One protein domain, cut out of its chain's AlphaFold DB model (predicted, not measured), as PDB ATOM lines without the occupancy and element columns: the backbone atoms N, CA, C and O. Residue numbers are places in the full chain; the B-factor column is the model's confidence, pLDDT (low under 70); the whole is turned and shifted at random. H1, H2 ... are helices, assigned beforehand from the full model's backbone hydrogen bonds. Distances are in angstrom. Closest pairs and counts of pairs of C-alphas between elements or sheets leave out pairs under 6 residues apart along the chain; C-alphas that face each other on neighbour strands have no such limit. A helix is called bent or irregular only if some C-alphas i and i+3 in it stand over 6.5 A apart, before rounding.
ATOM      1  N   ASN A 105     122.755  97.555 110.527       91.44
ATOM      2  CA  ASN A 105     122.348  96.564 111.514       91.44
ATOM      3  C   ASN A 105     121.467  95.512 110.839       91.44
ATOM      4  O   ASN A 105     120.655  95.852 109.978       91.44
ATOM      5  N   ASP A 106     121.622  94.267 111.270       95.88
ATOM      6  CA  ASP A 106     120.867  93.123 110.775       95.88
ATOM      7  C   ASP A 106     119.925  92.617 111.882       95.88
ATOM      8  O   ASP A 106     120.357  91.893 112.788       95.88
ATOM      9  N   PRO A 107     118.638  93.017 111.860       96.75
ATOM     10  CA  PRO A 107     117.669  92.574 112.854       96.75
ATOM     11  C   PRO A 107     117.454  91.060 112.842       96.75
ATOM     12  O   PRO A 107     117.211  90.486 113.898       96.75
ATOM     13  N   ALA A 108     117.575  90.403 111.682       97.19
ATOM     14  CA  ALA A 108     117.364  88.965 111.573       97.19
ATOM     15  C   ALA A 108     118.485  88.193 112.277       97.19
ATOM     16  O   ALA A 108     118.201  87.265 113.035       97.19
ATOM     17  N   LEU A 109     119.742  88.621 112.104       98.00
ATOM     18  CA  LEU A 109     120.882  88.078 112.851       98.00
ATOM     19  C   LEU A 109     120.720  88.297 114.363       98.00
ATOM     20  O   LEU A 109     120.900  87.370 115.154       98.00
ATOM     21  N   ILE A 110     120.347  89.516 114.769       98.31
ATOM     22  CA  ILE A 110     120.120  89.869 116.178       98.31
ATOM     23  C   ILE A 110     119.038  88.981 116.799       98.31
ATOM     24  O   ILE A 110     119.235  88.438 117.887       98.31
ATOM     25  N   ASP A 111     117.905  88.827 116.117       98.38
ATOM     26  CA  ASP A 111     116.793  88.008 116.583       98.38
ATOM     27  C   ASP A 111     117.186  86.531 116.636       98.38
ATOM     28  O   ASP A 111     116.947  85.877 117.650       98.38
ATOM     29  N   HIS A 112     117.871  86.023 115.610       98.31
ATOM     30  CA  HIS A 112     118.370  84.651 115.577       98.31
ATOM     31  C   HIS A 112     119.272  84.330 116.779       98.31
ATOM     32  O   HIS A 112     119.042  83.348 117.496       98.31
ATOM     33  N   VAL A 113     120.281  85.170 117.031       98.62
ATOM     34  CA  VAL A 113     121.209  84.980 118.152       98.62
ATOM     35  C   VAL A 113     120.492  85.143 119.489       98.62
ATOM     36  O   VAL A 113     120.719  84.348 120.404       98.62
ATOM     37  N   PHE A 114     119.597  86.127 119.608       98.56
ATOM     38  CA  PHE A 114     118.809  86.326 120.819       98.56
ATOM     39  C   PHE A 114     117.959  85.096 121.153       98.56
ATOM     40  O   PHE A 114     117.993  84.646 122.292       98.56
ATOM     41  N   GLU A 115     117.250  84.509 120.188       98.19
ATOM     42  CA  GLU A 115     116.417  83.322 120.423       98.19
ATOM     43  C   GLU A 115     117.247  82.077 120.781       98.19
ATOM     44  O   GLU A 115     116.811  81.230 121.567       98.19
ATOM     45  N   ARG A 116     118.466  81.937 120.240       97.81
ATOM     46  CA  ARG A 116     119.406  80.880 120.664       97.81
ATOM     47  C   ARG A 116     119.854  81.089 122.111       97.81
ATOM     48  O   ARG A 116     119.694  80.184 122.927       97.81
ATOM     49  N   LEU A 117     120.336  82.285 122.440       97.81
ATOM     50  CA  LEU A 117     120.770  82.637 123.793       97.81
ATOM     51  C   LEU A 117     119.632  82.514 124.815       97.81
ATOM     52  O   LEU A 117     119.827  81.989 125.906       97.81
ATOM     53  N   HIS A 118     118.440  83.005 124.473       96.44
ATOM     54  CA  HIS A 118     117.298  83.035 125.380       96.44
ATOM     55  C   HIS A 118     116.856  81.623 125.771       96.44
ATOM     56  O   HIS A 118     116.602  81.380 126.948       96.44
ATOM     57  N   ARG A 119     116.858  80.670 124.826       96.06
ATOM     58  CA  ARG A 119     116.599  79.249 125.118       96.06
ATOM     59  C   ARG A 119     117.609  78.650 126.094       96.06
ATOM     60  O   ARG A 119     117.220  77.869 126.956       96.06
ATOM     61  N   GLU A 120     118.884  79.018 125.985       96.56
ATOM     62  CA  GLU A 120     119.905  78.576 126.942       96.56
ATOM     63  C   GLU A 120     119.696  79.205 128.321       96.56
ATOM     64  O   GLU A 120     119.782  78.511 129.324       96.56
ATOM     65  N   ILE A 121     119.358  80.494 128.395       95.06
ATOM     66  CA  ILE A 121     119.085  81.168 129.674       95.06
ATOM     67  C   ILE A 121     117.843  80.583 130.363       95.06
ATOM     68  O   ILE A 121     117.831  80.468 131.585       95.06
ATOM     69  N   GLN A 122     116.812  80.181 129.614       93.50
ATOM     70  CA  GLN A 122     115.594  79.578 130.172       93.50
ATOM     71  C   GLN A 122     115.841  78.248 130.900       93.50
ATOM     72  O   GLN A 122     115.048  77.886 131.768       93.50
ATOM     73  N   SER A 123     116.910  77.520 130.564       93.62
ATOM     74  CA  SER A 123     117.290  76.290 131.269       93.62
ATOM     75  C   SER A 123     118.219  76.537 132.462       93.62
ATOM     76  O   SER A 123     118.543  75.595 133.186       93.62
ATOM     77  N   MET A 124     118.643  77.785 132.688       95.00
ATOM     78  CA  MET A 124     119.489  78.167 133.817       95.00
ATOM     79  C   MET A 124     118.656  78.482 135.072       95.00
ATOM     80  O   MET A 124     117.457  78.762 134.978       95.00
ATOM     81  N   PRO A 125     119.274  78.484 136.271       94.19
ATOM     82  CA  PRO A 125     118.632  78.985 137.485       94.19
ATOM     83  C   PRO A 125     118.061  80.402 137.311       94.19
ATOM     84  O   PRO A 125     118.624  81.226 136.594       94.19
ATOM     85  N   HIS A 126     116.968  80.721 138.012       91.12
ATOM     86  CA  HIS A 126     116.290  82.024 137.890       91.12
ATOM     87  C   HIS A 126     117.199  83.222 138.240       91.12
ATOM     88  O   HIS A 126     116.984  84.340 137.777       91.12
ATOM     89  N   ASP A 127     118.218  83.022 139.074       92.44
ATOM     90  CA  ASP A 127     119.204  84.037 139.446       92.44
ATOM     91  C   ASP A 127     120.433  84.065 138.513       92.44
ATOM     92  O   ASP A 127     121.403  84.792 138.767       92.44
ATOM     93  N   TYR A 128     120.420  83.318 137.406       94.19
ATOM     94  CA  TYR A 128     121.486  83.366 136.414       94.19
ATOM     95  C   TYR A 128     121.605  84.776 135.808       94.19
ATOM     96  O   TYR A 128     120.626  85.462 135.526       94.19
ATOM     97  N   GLY A 129     122.838  85.269 135.676       93.12
ATOM     98  CA  GLY A 129     123.124  86.667 135.318       93.12
ATOM     99  C   GLY A 129     123.206  87.648 136.500       93.12
ATOM    100  O   GLY A 129     123.686  88.770 136.326       93.12
ATOM    101  N   THR A 130     122.825  87.262 137.726       93.38
ATOM    102  CA  THR A 130     122.998  88.138 138.907       93.38
ATOM    103  C   THR A 130     124.469  88.315 139.288       93.38
ATOM    104  O   THR A 130     124.883  89.421 139.631       93.38
ATOM    105  N   ARG A 131     125.279  87.260 139.167       95.44
ATOM    106  CA  ARG A 131     126.718  87.267 139.455       95.44
ATOM    107  C   ARG A 131     127.525  87.682 138.227       95.44
ATOM    108  O   ARG A 131     127.173  87.326 137.106       95.44
ATOM    109  N   LEU A 132     128.652  88.370 138.442       95.38
ATOM    110  CA  LEU A 132     129.556  88.804 137.366       95.38
ATOM    111  C   LEU A 132     129.989  87.638 136.466       95.38
ATOM    112  O   LEU A 132     129.983  87.779 135.250       95.38
ATOM    113  N   ILE A 133     130.282  86.476 137.054       95.38
ATOM    114  CA  ILE A 133     130.660  85.267 136.314       95.38
ATOM    115  C   ILE A 133     129.610  84.854 135.271       95.38
ATOM    116  O   ILE A 133     129.968  84.610 134.124       95.38
ATOM    117  N   HIS A 134     128.322  84.868 135.622       96.25
ATOM    118  CA  HIS A 134     127.247  84.534 134.685       96.25
ATOM    119  C   HIS A 134     127.152  85.569 133.557       96.25
ATOM    120  O   HIS A 134     126.892  85.227 132.412       96.25
ATOM    121  N   ARG A 135     127.399  86.849 133.855       97.12
ATOM    122  CA  ARG A 135     127.383  87.920 132.844       97.12
ATOM    123  C   ARG A 135     128.534  87.769 131.851       97.12
ATOM    124  O   ARG A 135     128.323  87.953 130.659       97.12
ATOM    125  N   ILE A 136     129.721  87.391 132.333       97.06
ATOM    126  CA  ILE A 136     130.885  87.078 131.489       97.06
ATOM    127  C   ILE A 136     130.573  85.886 130.574       97.06
ATOM    128  O   ILE A 136     130.845  85.955 129.380       97.06
ATOM    129  N   GLN A 137     129.942  84.836 131.104       97.75
ATOM    130  CA  GLN A 137     129.519  83.668 130.322       97.75
ATOM    131  C   GLN A 137     128.482  84.034 129.254       97.75
ATOM    132  O   GLN A 137     128.638  83.663 128.096       97.75
ATOM    133  N   ILE A 138     127.467  84.829 129.610       97.88
ATOM    134  CA  ILE A 138     126.470  85.342 128.657       97.88
ATOM    135  C   ILE A 138     127.150  86.152 127.550       97.88
ATOM    136  O   ILE A 138     126.827  85.970 126.380       97.88
ATOM    137  N   MET A 139     128.104  87.023 127.891       97.75
ATOM    138  CA  MET A 139     128.855  87.781 126.889       97.75
ATOM    139  C   MET A 139     129.668  86.879 125.961       97.75
ATOM    140  O   MET A 139     129.632  87.092 124.752       97.75
ATOM    141  N   GLY A 140     130.352  85.876 126.514       98.06
ATOM    142  CA  GLY A 140     131.092  84.884 125.736       98.06
ATOM    143  C   GLY A 140     130.191  84.116 124.785       98.06
ATOM    144  O   GLY A 140     130.495  83.987 123.600       98.06
ATOM    145  N   ARG A 141     129.014  83.710 125.268       98.31
ATOM    146  CA  ARG A 141     128.031  83.017 124.444       98.31
ATOM    147  C   ARG A 141     127.484  83.892 123.322       98.31
ATOM    148  O   ARG A 141     127.431  83.440 122.186       98.31
ATOM    149  N   VAL A 142     127.111  85.141 123.606       98.38
ATOM    150  CA  VAL A 142     126.640  86.078 122.570       98.38
ATOM    151  C   VAL A 142     127.715  86.331 121.522       98.38
ATOM    152  O   VAL A 142     127.406  86.311 120.335       98.38
ATOM    153  N   ALA A 143     128.959  86.545 121.951       98.31
ATOM    154  CA  ALA A 143     130.077  86.761 121.045       98.31
ATOM    155  C   ALA A 143     130.267  85.575 120.096       98.31
ATOM    156  O   ALA A 143     130.268  85.766 118.885       98.31
ATOM    157  N   HIS A 144     130.321  84.359 120.642       98.19
ATOM    158  CA  HIS A 144     130.466  83.146 119.846       98.19
ATOM    159  C   HIS A 144     129.306  82.947 118.864       98.19
ATOM    160  O   HIS A 144     129.532  82.679 117.692       98.19
ATOM    161  N   LEU A 145     128.060  83.126 119.314       98.38
ATOM    162  CA  LEU A 145     126.887  82.978 118.451       98.38
ATOM    163  C   LEU A 145     126.860  84.009 117.315       98.38
ATOM    164  O   LEU A 145     126.459  83.673 116.202       98.38
ATOM    165  N   LEU A 146     127.275  85.252 117.584       98.31
ATOM    166  CA  LEU A 146     127.413  86.284 116.557       98.31
ATOM    167  C   LEU A 146     128.516  85.934 115.562       98.31
ATOM    168  O   LEU A 146     128.297  86.072 114.365       98.31
ATOM    169  N   GLU A 147     129.674  85.480 116.036       96.44
ATOM    170  CA  GLU A 147     130.783  85.069 115.171       96.44
ATOM    171  C   GLU A 147     130.404  83.874 114.289       96.44
ATOM    172  O   GLU A 147     130.669  83.913 113.094       96.44
ATOM    173  N   GLU A 148     129.730  82.868 114.853       96.50
ATOM    174  CA  GLU A 148     129.253  81.674 114.142       96.50
ATOM    175  C   GLU A 148     128.183  82.005 113.090       96.50
ATOM    176  O   GLU A 148     128.143  81.380 112.036       96.50
ATOM    177  N   SER A 149     127.306  82.972 113.378       97.56
ATOM    178  CA  SER A 149     126.142  83.280 112.530       97.56
ATOM    179  C   SER A 149     126.374  84.443 111.555       97.56
ATOM    180  O   SER A 149     125.474  84.775 110.788       97.56
ATOM    181  N   SER A 150     127.530  85.112 111.613       97.56
ATOM    182  CA  SER A 150     127.857  86.225 110.715       97.56
ATOM    183  C   SER A 150     128.459  85.711 109.411       97.56
ATOM    184  O   SER A 150     129.363  84.883 109.415       97.56
ATOM    185  N   GLU A 151     127.999  86.265 108.296       95.19
ATOM    186  CA  GLU A 151     128.345  85.833 106.940       95.19
ATOM    187  C   GLU A 151     128.895  86.981 106.075       95.19
ATOM    188  O   GLU A 151     129.314  86.757 104.940       95.19
ATOM    189  N   SER A 152     128.895  88.223 106.576       94.94
ATOM    190  CA  SER A 152     129.251  89.407 105.783       94.94
ATOM    191  C   SER A 152     130.080  90.455 106.542       94.94
ATOM    192  O   SER A 152     129.888  90.641 107.750       94.94
ATOM    193  N   PRO A 153     130.931  91.239 105.836       95.56
ATOM    194  CA  PRO A 153     131.673  92.374 106.405       95.56
ATOM    195  C   PRO A 153     130.808  93.336 107.223       95.56
ATOM    196  O   PRO A 153     131.223  93.783 108.292       95.56
ATOM    197  N   SER A 154     129.589  93.618 106.753       95.25
ATOM    198  CA  SER A 154     128.640  94.492 107.451       95.25
ATOM    199  C   SER A 154     128.295  93.961 108.843       95.25
ATOM    200  O   SER A 154     128.322  94.720 109.811       95.25
ATOM    201  N   GLN A 155     127.998  92.664 108.961       97.06
ATOM    202  CA  GLN A 155     127.619  92.051 110.236       97.06
ATOM    203  C   GLN A 155     128.782  92.060 111.233       97.06
ATOM    204  O   GLN A 155     128.573  92.388 112.401       97.06
ATOM    205  N   TRP A 156     130.015  91.807 110.781       97.56
ATOM    206  CA  TRP A 156     131.188  91.904 111.653       97.56
ATOM    207  C   TRP A 156     131.485  93.346 112.076       97.56
ATOM    208  O   TRP A 156     131.727  93.583 113.255       97.56
ATOM    209  N   VAL A 157     131.399  94.335 111.182       97.38
ATOM    210  CA  VAL A 157     131.581  95.751 111.566       97.38
ATOM    211  C   VAL A 157     130.477  96.242 112.508       97.38
ATOM    212  O   VAL A 157     130.735  97.048 113.402       97.38
ATOM    213  N   ARG A 158     129.255  95.714 112.382       97.62
ATOM    214  CA  ARG A 158     128.133  95.969 113.303       97.62
ATOM    215  C   ARG A 158     128.094  95.014 114.500       97.62
ATOM    216  O   ARG A 158     127.125  95.024 115.257       97.62
ATOM    217  N   PHE A 159     129.146  94.230 114.742       98.38
ATOM    218  CA  PHE A 159     129.218  93.333 115.895       98.38
ATOM    219  C   PHE A 159     128.965  94.052 117.236       98.38
ATOM    220  O   PHE A 159     128.158  93.549 118.027       98.38
ATOM    221  N   PRO A 160     129.571  95.230 117.519       98.12
ATOM    222  CA  PRO A 160     129.296  95.961 118.754       98.12
ATOM    223  C   PRO A 160     127.813  96.305 118.915       98.12
ATOM    224  O   PRO A 160     127.271  96.182 120.016       98.12
ATOM    225  N   ASP A 161     127.153  96.722 117.830       97.62
ATOM    226  CA  ASP A 161     125.728  97.044 117.807       97.62
ATOM    227  C   ASP A 161     124.884  95.816 118.138       97.62
ATOM    228  O   ASP A 161     124.026  95.873 119.022       97.62
ATOM    229  N   ALA A 162     125.156  94.702 117.456       98.31
ATOM    230  CA  ALA A 162     124.421  93.460 117.622       98.31
ATOM    231  C   ALA A 162     124.557  92.926 119.052       98.31
ATOM    232  O   ALA A 162     123.545  92.679 119.710       98.31
ATOM    233  N   LEU A 163     125.783  92.840 119.583       98.38
ATOM    234  CA  LEU A 163     126.025  92.397 120.957       98.38
ATOM    235  C   LEU A 163     125.307  93.302 121.960       98.38
ATOM    236  O   LEU A 163     124.583  92.816 122.832       98.38
ATOM    237  N   HIS A 164     125.473  94.619 121.826       97.31
ATOM    238  CA  HIS A 164     124.841  95.581 122.722       97.31
ATOM    239  C   HIS A 164     123.308  95.463 122.678       97.31
ATOM    240  O   HIS A 164     122.654  95.466 123.725       97.31
ATOM    241  N   HIS A 165     122.725  95.302 121.489       97.25
ATOM    242  CA  HIS A 165     121.286  95.132 121.314       97.25
ATOM    243  C   HIS A 165     120.778  93.829 121.941       97.25
ATOM    244  O   HIS A 165     119.818  93.862 122.712       97.25
ATOM    245  N   ILE A 166     121.434  92.697 121.665       98.38
ATOM    246  CA  ILE A 166     121.056  91.374 122.185       98.38
ATOM    247  C   ILE A 166     121.045  91.384 123.714       98.38
ATOM    248  O   ILE A 166     120.058  90.969 124.325       98.38
ATOM    249  N   ILE A 167     122.095  91.919 124.346       97.56
ATOM    250  CA  ILE A 167     122.158  91.989 125.808       97.56
ATOM    251  C   ILE A 167     121.046  92.878 126.364       97.56
ATOM    252  O   ILE A 167     120.362  92.487 127.309       97.56
ATOM    253  N   ARG A 168     120.795  94.049 125.768       96.12
ATOM    254  CA  ARG A 168     119.692  94.917 126.207       96.12
ATOM    255  C   ARG A 168     118.320  94.267 126.029       96.12
ATOM    256  O   ARG A 168     117.438  94.482 126.866       96.12
ATOM    257  N   LYS A 169     118.143  93.445 124.993       96.38
ATOM    258  CA  LYS A 169     116.904  92.708 124.718       96.38
ATOM    259  C   LYS A 169     116.589  91.663 125.799       96.38
ATOM    260  O   LYS A 169     115.415  91.374 126.010       96.38
ATOM    261  N   LEU A 170     117.584  91.192 126.566       94.25
ATOM    262  CA  LEU A 170     117.368  90.303 127.721       94.25
ATOM    263  C   LEU A 170     116.558  90.952 128.850       94.25
ATOM    264  O   LEU A 170     116.002  90.238 129.679       94.25
ATOM    265  N   ARG A 171     116.523  92.293 128.924       92.50
ATOM    266  CA  ARG A 171     115.860  93.057 130.001       92.50
ATOM    267  C   ARG A 171     116.304  92.662 131.420       92.50
ATOM    268  O   ARG A 171     115.589  92.913 132.388       92.50
ATOM    269  N   ALA A 172     117.494  92.080 131.560       91.12
ATOM    270  CA  ALA A 172     118.083  91.792 132.861       91.12
ATOM    271  C   ALA A 172     118.523  93.102 133.548       91.12
ATOM    272  O   ALA A 172     118.976  94.014 132.853       91.12
ATOM    273  N   PRO A 173     118.484  93.206 134.893       91.50
ATOM    274  CA  PRO A 173     118.839  94.443 135.597       91.50
ATOM    275  C   PRO A 173     120.224  94.999 135.231       91.50
ATOM    276  O   PRO A 173     120.398  96.206 135.106       91.50
ATOM    277  N   TRP A 174     121.201  94.121 134.994       93.12
ATOM    278  CA  TRP A 174     122.574  94.495 134.640       93.12
ATOM    279  C   TRP A 174     122.762  94.874 133.166       93.12
ATOM    280  O   TRP A 174     123.787  95.453 132.816       93.12
ATOM    281  N   ALA A 175     121.803  94.553 132.292       94.00
ATOM    282  CA  ALA A 175     121.914  94.822 130.861       94.00
ATOM    283  C   ALA A 175     121.888  96.327 130.548       94.00
ATOM    284  O   ALA A 175     122.405  96.754 129.517       94.00
ATOM    285  N   ALA A 176     121.317  97.142 131.443       90.38
ATOM    286  CA  ALA A 176     121.363  98.598 131.336       90.38
ATOM    287  C   ALA A 176     122.799  99.145 131.437       90.38
ATOM    288  O   ALA A 176     123.123 100.107 130.742       90.38
ATOM    289  N   ASP A 177     123.655  98.479 132.216       91.50
ATOM    290  CA  ASP A 177     125.041  98.871 132.495       91.50
ATOM    291  C   ASP A 177     126.067  98.059 131.683       91.50
ATOM    292  O   ASP A 177     127.255  98.017 132.020       91.50
ATOM    293  N   ILE A 178     125.633  97.411 130.594       95.25
ATOM    294  CA  ILE A 178     126.479  96.544 129.759       95.25
ATOM    295  C   ILE A 178     127.753  97.241 129.264       95.25
ATOM    296  O   ILE A 178     128.806  96.610 129.166       95.25
ATOM    297  N   GLY A 179     127.701  98.560 129.054       95.19
ATOM    298  CA  GLY A 179     128.854  99.358 128.640       95.19
ATOM    299  C   GLY A 179     130.043  99.288 129.607       95.19
ATOM    300  O   GLY A 179     131.181  99.501 129.190       95.19
ATOM    301  N   ILE A 180     129.826  98.942 130.885       94.75
ATOM    302  CA  ILE A 180     130.919  98.676 131.832       94.75
ATOM    303  C   ILE A 180     131.717  97.448 131.394       94.75
ATOM    304  O   ILE A 180     132.943  97.505 131.398       94.75
ATOM    305  N   LEU A 181     131.044  96.366 131.005       96.25
ATOM    306  CA  LEU A 181     131.705  95.137 130.567       96.25
ATOM    307  C   LEU A 181     132.290  95.291 129.159       96.25
ATOM    308  O   LEU A 181     133.422  94.871 128.932       96.25
ATOM    309  N   CYS A 182     131.593  95.978 128.245       97.12
ATOM    310  CA  CYS A 182     132.111  96.258 126.901       97.12
ATOM    311  C   CYS A 182     133.438  97.041 126.918       97.12
ATOM    312  O   CYS A 182     134.289  96.824 126.058       97.12
ATOM    313  N   ARG A 183     133.682  97.891 127.932       96.00
ATOM    314  CA  ARG A 183     134.975  98.592 128.103       96.00
ATOM    315  C   ARG A 183     136.167  97.671 128.320       96.00
ATOM    316  O   ARG A 183     137.297  98.113 128.099       96.00
ATOM    317  N   TYR A 184     135.912  96.452 128.784       95.50
ATOM    318  CA  TYR A 184     136.903  95.415 129.045       95.50
ATOM    319  C   TYR A 184     136.747  94.231 128.089       95.50
ATOM    320  O   TYR A 184     137.316  93.182 128.357       95.50
ATOM    321  N   TYR A 185     135.997  94.383 126.991       96.75
ATOM    322  CA  TYR A 185     135.654  93.280 126.095       96.75
ATOM    323  C   TYR A 185     136.879  92.460 125.661       96.75
ATOM    324  O   TYR A 185     136.895  91.254 125.872       96.75
ATOM    325  N   ASP A 186     137.948  93.109 125.190       92.81
ATOM    326  CA  ASP A 186     139.166  92.406 124.753       92.81
ATOM    327  C   ASP A 186     139.863  91.625 125.884       92.81
ATOM    328  O   ASP A 186     140.504  90.606 125.634       92.81
ATOM    329  N   VAL A 187     139.728  92.080 127.136       94.62
ATOM    330  CA  VAL A 187     140.223  91.354 128.318       94.62
ATOM    331  C   VAL A 187     139.304  90.176 128.633       94.62
ATOM    332  O   VAL A 187     139.780  89.086 128.934       94.62
ATOM    333  N   LEU A 188     137.986  90.374 128.538       96.06
ATOM    334  CA  LEU A 188     136.994  89.323 128.764       96.06
ATOM    335  C   LEU A 188     137.126  88.184 127.750       96.06
ATOM    336  O   LEU A 188     136.957  87.036 128.138       96.06
ATOM    337  N   CYS A 189     137.503  88.464 126.500       95.44
ATOM    338  CA  CYS A 189     137.760  87.435 125.487       95.44
ATOM    339  C   CYS A 189     138.885  86.456 125.856       95.44
ATOM    340  O   CYS A 189     138.980  85.392 125.256       95.44
ATOM    341  N   GLN A 190     139.738  86.804 126.822       95.75
ATOM    342  CA  GLN A 190     140.805  85.935 127.331       95.75
ATOM    343  C   GLN A 190     140.388  85.178 128.601       95.75
ATOM    344  O   GLN A 190     141.142  84.347 129.105       95.75
ATOM    345  N   ASP A 191     139.204  85.465 129.146       96.75
ATOM    346  CA  ASP A 191     138.694  84.805 130.338       96.75
ATOM    347  C   ASP A 191     138.252  83.368 130.001       96.75
ATOM    348  O   ASP A 191     137.400  83.186 129.125       96.75
ATOM    349  N   PRO A 192     138.741  82.334 130.713       96.50
ATOM    350  CA  PRO A 192     138.354  80.949 130.447       96.50
ATOM    351  C   PRO A 192     136.841  80.719 130.486       96.50
ATOM    352  O   PRO A 192     136.325  79.871 129.769       96.50
ATOM    353  N   ARG A 193     136.107  81.484 131.299       95.75
ATOM    354  CA  ARG A 193     134.652  81.356 131.452       95.75
ATOM    355  C   ARG A 193     133.910  81.976 130.276       95.75
ATOM    356  O   ARG A 193     132.843  81.486 129.924       95.75
ATOM    357  N   PHE A 194     134.465  83.034 129.685       97.56
ATOM    358  CA  PHE A 194     133.966  83.615 128.441       97.56
ATOM    359  C   PHE A 194     134.163  82.625 127.291       97.56
ATOM    360  O   PHE A 194     133.203  82.308 126.595       97.56
ATOM    361  N   ILE A 195     135.386  82.103 127.144       96.94
ATOM    362  CA  ILE A 195     135.756  81.161 126.078       96.94
ATOM    363  C   ILE A 195     134.915  79.887 126.186       96.94
ATOM    364  O   ILE A 195     134.229  79.521 125.236       96.94
ATOM    365  N   HIS A 196     134.887  79.272 127.371       96.12
ATOM    366  CA  HIS A 196     134.137  78.043 127.612       96.12
ATOM    367  C   HIS A 196     132.646  78.219 127.314       96.12
ATOM    368  O   HIS A 196     132.089  77.456 126.537       96.12
ATOM    369  N   ALA A 197     132.007  79.263 127.856       96.81
ATOM    370  CA  ALA A 197     130.597  79.522 127.569       96.81
ATOM    371  C   ALA A 197     130.342  79.768 126.076       96.81
ATOM    372  O   ALA A 197     129.303  79.352 125.568       96.81
ATOM    373  N   GLY A 198     131.280  80.416 125.378       96.50
ATOM    374  CA  GLY A 198     131.254  80.553 123.926       96.50
ATOM    375  C   GLY A 198     131.146  79.195 123.237       96.50
ATOM    376  O   GLY A 198     130.159  78.942 122.551       96.50
ATOM    377  N   GLU A 199     132.106  78.311 123.493       94.31
ATOM    378  CA  GLU A 199     132.262  77.015 122.820       94.31
ATOM    379  C   GLU A 199     131.200  75.978 123.212       94.31
ATOM    380  O   GLU A 199     130.735  75.213 122.367       94.31
ATOM    381  N   THR A 200     130.804  75.927 124.487       93.81
ATOM    382  CA  THR A 200     130.011  74.813 125.031       93.81
ATOM    383  C   THR A 200     128.580  75.192 125.414       93.81
ATOM    384  O   THR A 200     127.788  74.307 125.757       93.81
ATOM    385  N   GLY A 201     128.223  76.478 125.344       94.38
ATOM    386  CA  GLY A 201     126.937  77.005 125.810       94.38
ATOM    387  C   GLY A 201     126.898  77.274 127.319       94.38
ATOM    388  O   GLY A 201     127.837  76.977 128.054       94.38
ATOM    389  N   LEU A 202     125.793  77.848 127.810       92.31
ATOM    390  CA  LEU A 202     125.695  78.296 129.214       92.31
ATOM    391  C   LEU A 202     125.528  77.155 130.242       92.31
ATOM    392  O   LEU A 202     125.855  77.335 131.414       92.31
ATOM    393  N   GLY A 203     125.023  75.987 129.825       73.38
ATOM    394  CA  GLY A 203     124.610  74.896 130.726       73.38
ATOM    395  C   GLY A 203     125.627  73.781 130.974       73.38
ATOM    396  O   GLY A 203     125.352  72.866 131.746       73.38
ATOM    397  N   THR A 204     126.794  73.820 130.337       62.31
ATOM    398  CA  THR A 204     127.802  72.741 130.389       62.31
ATOM    399  C   THR A 204     128.728  72.807 131.600       62.31
ATOM    400  O   THR A 204     129.589  71.945 131.759       62.31
ATOM    401  N   ILE A 205     128.512  73.755 132.516       54.12
ATOM    402  CA  ILE A 205     129.284  73.874 133.758       54.12
ATOM    403  C   ILE A 205     128.738  72.879 134.783       54.12
ATOM    404  O   ILE A 205     128.123  73.225 135.788       54.12
ATOM    405  N   SER A 206     128.955  71.601 134.495       40.62
ATOM    406  CA  SER A 206     128.919  70.540 135.486       40.62
ATOM    407  C   SER A 206     130.361  70.258 135.895       40.62
ATOM    408  O   SER A 206     131.130  69.707 135.119       40.62
ATOM    409  N   VAL A 207     130.689  70.595 137.143       44.81
ATOM    410  CA  VAL A 207     131.829  70.048 137.895       44.81
ATOM    411  C   VAL A 207     133.219  70.494 137.420       44.81
ATOM    412  O   VAL A 207     133.904  69.793 136.688       44.81
ATOM    413  N   THR A 208     133.690  71.637 137.915       40.56
ATOM    414  CA  THR A 208     134.981  71.778 138.628       40.56
ATOM    415  C   THR A 208     135.195  73.251 138.991       40.56
ATOM    416  O   THR A 208     134.932  74.129 138.179       40.56
ATOM    417  N   GLN A 209     135.706  73.498 140.201       39.84
ATOM    418  CA  GLN A 209     136.011  74.802 140.825       39.84
ATOM    419  C   GLN A 209     134.942  75.394 141.761       39.84
ATOM    420  O   GLN A 209     134.561  76.556 141.662       39.84
ATOM    421  N   GLU A 210     134.561  74.609 142.772       40.03
ATOM    422  CA  GLU A 210     134.631  75.103 144.153       40.03
ATOM    423  C   GLU A 210     135.893  74.508 144.791       40.03
ATOM    424  O   GLU A 210     135.958  73.298 145.021       40.03
ATOM    425  N   SER A 211     136.922  75.330 144.997       35.84
ATOM    426  CA  SER A 211     138.047  75.130 145.929       35.84
ATOM    427  C   SER A 211     138.745  76.468 146.129       35.84
ATOM    428  O   SER A 211     139.207  77.023 145.107       35.84
TER     429      SER A 211
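Overview. This is residues 105 to 211 of the 211 residues of the protein "Response regulatory domain-containing protein" of Iodidimonas gelatinilytica (UniProt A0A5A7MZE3). The longest helix, H2, runs through the middle of a helical body, with H1, H4 and H7 packed round it at slanting angles. H5 folds back along H4, the short H6 lies between H5 and H7 along the chain, the short H3 sits at one end, and residues 206 to 211 stick out as a tail. The printed part has 107 residues with seven named helices, H1 to H7 in chain order, and no named strand: the class is all helix. It is compact, with a radius of gyration of the C-alphas of 13.2 A, and spans 44 by 26 by 24 A.

Along the chain. H1, residues 107 to 122, begins at C-alpha 107 (117.669, 92.574, 112.854) and is 21.8 A long. H2, residues 132 to 149, is 25.7 A long. H3 is residues 153 to 157, and H4, residues 159 to 169, is 15.2 A long. H5, residues 173 to 182, is irregular, with C-alphas 176 and 179 8.0 A apart. H6 is residues 185 to 188, and H7, residues 192 to 200, ends at C-alpha 200 (130.011, 74.813, 125.031).

Arrangement. H1 and H2 form a hairpin and touch, closest at the C-alphas of Val 113 and Leu 145, 6.0 A. H2 touches H4 with residues 139 to 146 alone, closest at the C-alphas of Val 142 and Leu 163, 6.6 A, at a steep tilt of 54 degrees. H2 touches H7 at the C-alphas of Arg 141 and Gly 198, 4.1 A. H4 and H5 form a hairpin at a shallow tilt of 17 degrees, with the C-alphas of Arg 168 and Ala 175 closest, 5.2 A. H1 and H7 are apart. Every O i to N i+4 pair is within hydrogen-bond range in H1, H2, H3, H4 and H7; H5 has 2 of 6, beside 4 of 7 O i to N i+3 pairs, and H6 is too short for an O i to N i+4 pair.

Size, cuts and confidence. The C-alphas of Ser 154 and Ser 211, the two farthest apart, are 44.1 A apart. The printed part has no cut and no long link. Residues 204 to 211 are under pLDDT 70.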